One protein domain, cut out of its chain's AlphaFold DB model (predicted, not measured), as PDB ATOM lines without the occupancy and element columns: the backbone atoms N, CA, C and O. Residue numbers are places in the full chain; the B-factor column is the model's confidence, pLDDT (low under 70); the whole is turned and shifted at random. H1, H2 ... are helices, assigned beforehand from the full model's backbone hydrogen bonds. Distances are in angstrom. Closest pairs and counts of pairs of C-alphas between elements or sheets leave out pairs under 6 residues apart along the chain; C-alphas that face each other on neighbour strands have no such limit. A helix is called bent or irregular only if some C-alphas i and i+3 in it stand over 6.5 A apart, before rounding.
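This is residues 2 to 45 of the 140 residues of an uncharacterized protein of Oikopleura dioica (UniProt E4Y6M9). The longest helix, H4, crosses H3 at one end of a small helical body; H2 and H3 follow each other along one side, and H1 lies across H2 at the other end, where residues 7 to 13 stick out. The all-helix printed part has 44 residues with four named helices, H1 to H4, and no named strand. It is compact and rounded, with a radius of gyration of the C-alphas of 9.9 A and spans of 26 by 22 by 15 A.

H4, residues 34 to 44, is 16.0 A long and ends at C-alpha 44 (38.742, 27.732, -51.680). H3 is residues 20 to 25, 11.1 A, and irregular: C-alphas 20 and 23 are 7.4 A apart. H2 is residues 12 to 18, 9.9 A. H1, residues 2 to 8, 10.1 A, begins at C-alpha 2 (51.087, 32.262, -36.611).

H4 touches H3 about perpendicular, at 82 degrees; their closest C-alphas, Phe 22 and Gly 37, are 7.3 A apart. H2 and H3 meet only through their link. H1 and H2 are close but not clearly touching, with closest C-alphas Leu 5 and Gln 15 at 6.1 A. Each O i to N i+4 pair is within hydrogen-bond range in H1, H2 and H4; H3 has 0 of 2, and 1 of 3 O i to N i+3 pairs.

The C-alphas farthest apart, Ser 10 and His 43, are 26.4 A apart. The printed part has no cut, no link is long, and no printed residue is under 70 in pLDDT.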
ATOM      1  N   LYS A   2      51.259  32.146 -38.075       86.44
ATOM      2  CA  LYS A   2      51.087  32.262 -36.611       86.44
ATOM      3  C   LYS A   2      51.107  33.705 -36.075       86.44
ATOM      4  O   LYS A   2      50.173  34.091 -35.391       86.44
ATOM      5  N   GLU A   3      52.133  34.486 -36.412       90.56
ATOM      6  CA  GLU A   3      52.286  35.875 -35.937       90.56
ATOM      7  C   GLU A   3      51.099  36.766 -36.319       90.56
ATOM      8  O   GLU A   3      50.614  37.540 -35.502       90.56
ATOM      9  N   TYR A   4      50.574  36.596 -37.534       90.94
ATOM     10  CA  TYR A   4      49.396  37.321 -38.008       90.94
ATOM     11  C   TYR A   4      48.130  36.953 -37.225       90.94
ATOM     12  O   TYR A   4      47.321  37.806 -36.899       90.94
ATOM     13  N   LEU A   5      47.945  35.681 -36.872       91.69
ATOM     14  CA  LEU A   5      46.795  35.292 -36.053       91.69
ATOM     15  C   LEU A   5      46.943  35.708 -34.590       91.69
ATOM     16  O   LEU A   5      45.940  36.006 -33.944       91.69
ATOM     17  N   ASP A   6      48.173  35.733 -34.073       93.25
ATOM     18  CA  ASP A   6      48.470  36.255 -32.740       93.25
ATOM     19  C   ASP A   6      48.171  37.761 -32.643       93.25
ATOM     20  O   ASP A   6      47.742  38.206 -31.580       93.25
ATOM     21  N   SER A   7      48.310  38.532 -33.734       94.75
ATOM     22  CA  SER A   7      47.910  39.949 -33.755       94.75
ATOM     23  C   SER A   7      46.397  40.170 -33.868       94.75
ATOM     24  O   SER A   7      45.909  41.214 -33.442       94.75
ATOM     25  N   LEU A   8      45.639  39.205 -34.404       94.75
ATOM     26  CA  LEU A   8      44.181  39.314 -34.551       94.75
ATOM     27  C   LEU A   8      43.405  38.852 -33.313       94.75
ATOM     28  O   LEU A   8      42.326  39.370 -33.028       94.75
ATOM     29  N   THR A   9      43.892  37.832 -32.603       95.75
ATOM     30  CA  THR A   9      43.168  37.264 -31.460       95.75
ATOM     31  C   THR A   9      44.080  36.472 -30.530       95.75
ATOM     32  O   THR A   9      44.980  35.766 -30.976       95.75
ATOM     33  N   SER A  10      43.793  36.499 -29.226       96.00
ATOM     34  CA  SER A  10      44.422  35.621 -28.230       96.00
ATOM     35  C   SER A  10      43.705  34.269 -28.069       96.00
ATOM     36  O   SER A  10      44.235  33.363 -27.419       96.00
ATOM     37  N   ASN A  11      42.521  34.088 -28.674       97.44
ATOM     38  CA  ASN A  11      41.733  32.861 -28.552       97.44
ATOM     39  C   ASN A  11      42.364  31.711 -29.353       97.44
ATOM     40  O   ASN A  11      42.208  31.610 -30.571       97.44
ATOM     41  N   LYS A  12      43.023  30.785 -28.650       93.44
ATOM     42  CA  LYS A  12      43.734  29.659 -29.271       93.44
ATOM     43  C   LYS A  12      42.834  28.707 -30.060       93.44
ATOM     44  O   LYS A  12      43.283  28.179 -31.072       93.44
ATOM     45  N   LYS A  13      41.565  28.530 -29.676       95.81
ATOM     46  CA  LYS A  13      40.623  27.702 -30.451       95.81
ATOM     47  C   LYS A  13      40.333  28.334 -31.811       95.81
ATOM     48  O   LYS A  13      40.382  27.641 -32.823       95.81
ATOM     49  N   LEU A  14      40.105  29.647 -31.839       94.19
ATOM     50  CA  LEU A  14      39.870  30.383 -33.081       94.19
ATOM     51  C   LEU A  14      41.103  30.355 -33.994       94.19
ATOM     52  O   LEU A  14      40.978  30.070 -35.181       94.19
ATOM     53  N   GLN A  15      42.299  30.560 -33.434       92.75
ATOM     54  CA  GLN A  15      43.551  30.447 -34.192       92.75
ATOM     55  C   GLN A  15      43.739  29.056 -34.822       92.75
ATOM     56  O   GLN A  15      44.243  28.957 -35.940       92.75
ATOM     57  N   CYS A  16      43.348  27.983 -34.125       91.06
ATOM     58  CA  CYS A  16      43.397  26.627 -34.673       91.06
ATOM     59  C   CYS A  16      42.426  26.449 -35.844       91.06
ATOM     60  O   CYS A  16      42.827  25.920 -36.875       91.06
ATOM     61  N   ILE A  17      41.184  26.925 -35.709       92.00
ATOM     62  CA  ILE A  17      40.169  26.837 -36.773       92.00
ATOM     63  C   ILE A  17      40.638  27.586 -38.026       92.00
ATOM     64  O   ILE A  17      40.604  27.031 -39.120       92.00
ATOM     65  N   LEU A  18      41.156  28.807 -37.868       89.88
ATOM     66  CA  LEU A  18      41.654  29.624 -38.984       89.88
ATOM     67  C   LEU A  18      42.883  29.022 -39.687       89.88
ATOM     68  O   LEU A  18      43.195  29.402 -40.811       89.88
ATOM     69  N   ASN A  19      43.580  28.089 -39.036       89.50
ATOM     70  CA  ASN A  19      44.732  27.380 -39.587       89.50
ATOM     71  C   ASN A  19      44.431  25.948 -40.020       89.50
ATOM     72  O   ASN A  19      45.361  25.261 -40.429       89.50
ATOM     73  N   TYR A  20      43.195  25.467 -39.894       90.19
ATOM     74  CA  TYR A  20      42.869  24.044 -40.021       90.19
ATOM     75  C   TYR A  20      43.412  23.400 -41.312       90.19
ATOM     76  O   TYR A  20      43.943  22.292 -41.272       90.19
ATOM     77  N   CYS A  21      43.387  24.133 -42.425       89.56
ATOM     78  CA  CYS A  21      43.839  23.669 -43.737       89.56
ATOM     79  C   CYS A  21      45.374  23.584 -43.898       89.56
ATOM     80  O   CYS A  21      45.875  23.441 -45.009       89.56
ATOM     81  N   PHE A  22      46.158  23.653 -42.815       90.00
ATOM     82  CA  PHE A  22      47.618  23.533 -42.906       90.00
ATOM     83  C   PHE A  22      48.099  22.195 -43.485       90.00
ATOM     84  O   PHE A  22      49.219  22.106 -43.994       90.00
ATOM     85  N   GLY A  23      47.253  21.162 -43.404       90.31
ATOM     86  CA  GLY A  23      47.498  19.856 -44.010       90.31
ATOM     87  C   GLY A  23      47.654  19.917 -45.530       90.31
ATOM     88  O   GLY A  23      48.473  19.179 -46.070       90.31
ATOM     89  N   ASP A  24      46.973  20.847 -46.206       90.69
ATOM     90  CA  ASP A  24      46.951  20.924 -47.675       90.69
ATOM     91  C   ASP A  24      48.298  21.353 -48.274       90.69
ATOM     92  O   ASP A  24      48.620  21.012 -49.409       90.69
ATOM     93  N   TYR A  25      49.119  22.073 -47.504       89.12
ATOM     94  CA  TYR A  25      50.480  22.460 -47.894       89.12
ATOM     95  C   TYR A  25      51.569  21.768 -47.053       89.12
ATOM     96  O   TYR A  25      52.747  22.132 -47.128       89.12
ATOM     97  N   GLY A  26      51.194  20.790 -46.220       90.31
ATOM     98  CA  GLY A  26      52.118  19.901 -45.504       90.31
ATOM     99  C   GLY A  26      53.070  20.573 -44.504       90.31
ATOM    100  O   GLY A  26      54.021  19.944 -44.046       90.31
ATOM    101  N   THR A  27      52.849  21.843 -44.149       89.69
ATOM    102  CA  THR A  27      53.747  22.608 -43.271       89.69
ATOM    103  C   THR A  27      52.992  23.102 -42.045       89.69
ATOM    104  O   THR A  27      51.863  23.568 -42.113       89.69
ATOM    105  N   GLN A  28      53.615  23.046 -40.871       89.19
ATOM    106  CA  GLN A  28      52.974  23.550 -39.655       89.19
ATOM    107  C   GLN A  28      52.766  25.079 -39.736       89.19
ATOM    108  O   GLN A  28      53.681  25.778 -40.181       89.19
ATOM    109  N   PRO A  29      51.656  25.648 -39.220       85.31
ATOM    110  CA  PRO A  29      51.374  27.092 -39.298       85.31
ATOM    111  C   PRO A  29      52.467  28.013 -38.730       85.31
ATOM    112  O   PRO A  29      52.595  29.169 -39.139       85.31
ATOM    113  N   ARG A  30      53.270  27.501 -37.785       87.81
ATOM    114  CA  ARG A  30      54.430  28.201 -37.202       87.81
ATOM    115  C   ARG A  30      55.628  28.318 -38.153       87.81
ATOM    116  O   ARG A  30      56.472  29.169 -37.931       87.81
ATOM    117  N   LYS A  31      55.712  27.447 -39.163       89.81
ATOM    118  CA  LYS A  31      56.787  27.402 -40.169       89.81
ATOM    119  C   LYS A  31      56.323  27.882 -41.548       89.81
ATOM    120  O   LYS A  31      57.146  28.093 -42.428       89.81
ATOM    121  N   ALA A  32      55.015  28.029 -41.743       89.00
ATOM    122  CA  ALA A  32      54.441  28.417 -43.018       89.00
ATOM    123  C   ALA A  32      54.468  29.947 -43.205       89.00
ATOM    124  O   ALA A  32      53.986  30.688 -42.325       89.00
ATOM    125  N   PRO A  33      54.956  30.437 -44.359       91.75
ATOM    126  CA  PRO A  33      54.770  31.824 -44.758       91.75
ATOM    127  C   PRO A  33      53.286  32.203 -44.732       91.75
ATOM    128  O   PRO A  33      52.421  31.386 -45.042       91.75
ATOM    129  N   LEU A  34      52.976  33.452 -44.371       91.38
ATOM    130  CA  LEU A  34      51.591  33.939 -44.354       91.38
ATOM    131  C   LEU A  34      50.904  33.762 -45.719       91.38
ATOM    132  O   LEU A  34      49.760  33.321 -45.771       91.38
ATOM    133  N   PHE A  35      51.621  34.049 -46.809       93.56
ATOM    134  CA  PHE A  35      51.053  34.024 -48.154       93.56
ATOM    135  C   PHE A  35      50.518  32.643 -48.560       93.56
ATOM    136  O   PHE A  35      49.513  32.586 -49.253       93.56
ATOM    137  N   ILE A  36      51.136  31.544 -48.105       92.56
ATOM    138  CA  ILE A  36      50.687  30.181 -48.436       92.56
ATOM    139  C   ILE A  36      49.292  29.925 -47.858       92.56
ATOM    140  O   ILE A  36      48.407  29.453 -48.567       92.56
ATOM    141  N   GLY A  37      49.071  30.293 -46.593       90.56
ATOM    142  CA  GLY A  37      47.763  30.146 -45.951       90.56
ATOM    143  C   GLY A  37      46.693  31.034 -46.590       90.56
ATOM    144  O   GLY A  37      45.580  30.578 -46.830       90.56
ATOM    145  N   LEU A  38      47.033  32.283 -46.925       91.69
ATOM    146  CA  LEU A  38      46.097  33.202 -47.584       91.69
ATOM    147  C   LEU A  38      45.749  32.761 -49.009       91.69
ATOM    148  O   LEU A  38      44.583  32.817 -49.391       91.69
ATOM    149  N   ALA A  39      46.735  32.292 -49.778       93.19
ATOM    150  CA  ALA A  39      46.514  31.763 -51.120       93.19
ATOM    151  C   ALA A  39      45.592  30.539 -51.094       93.19
ATOM    152  O   ALA A  39      44.728  30.406 -51.954       93.19
ATOM    153  N   LEU A  40      45.729  29.677 -50.082       92.31
ATOM    154  CA  LEU A  40      44.846  28.528 -49.902       92.31
ATOM    155  C   LEU A  40      43.406  28.949 -49.572       92.31
ATOM    156  O   LEU A  40      42.456  28.421 -50.146       92.31
ATOM    157  N   ILE A  41      43.235  29.924 -48.676       90.69
ATOM    158  CA  ILE A  41      41.910  30.466 -48.349       90.69
ATOM    159  C   ILE A  41      41.262  31.084 -49.594       90.69
ATOM    160  O   ILE A  41      40.087  30.827 -49.856       90.69
ATOM    161  N   ASP A  42      42.011  31.860 -50.384       92.56
ATOM    162  CA  ASP A  42      41.488  32.429 -51.632       92.56
ATOM    163  C   ASP A  42      41.170  31.347 -52.676       92.56
ATOM    164  O   ASP A  42      40.128  31.421 -53.328       92.56
ATOM    165  N   HIS A  43      41.989  30.292 -52.774       91.88
ATOM    166  CA  HIS A  43      41.737  29.144 -53.651       91.88
ATOM    167  C   HIS A  43      40.373  28.494 -53.369       91.88
ATOM    168  O   HIS A  43      39.609  28.234 -54.299       91.88
ATOM    169  N   PHE A  44      40.028  28.306 -52.093       90.88
ATOM    170  CA  PHE A  44      38.742  27.732 -51.680       90.88
ATOM    171  C   PHE A  44      37.607  28.751 -51.543       90.88
ATOM    172  O   PHE A  44      36.469  28.366 -51.262       90.88
ATOM    173  N   ARG A  45      37.855  30.044 -51.782       91.44
ATOM    174  CA  ARG A  45      36.849  31.104 -51.606       91.44
ATOM    175  C   ARG A  45      35.607  30.910 -52.475       91.44
ATOM    176  O   ARG A  45      34.525  31.356 -52.106       91.44
TER     177      ARG A  45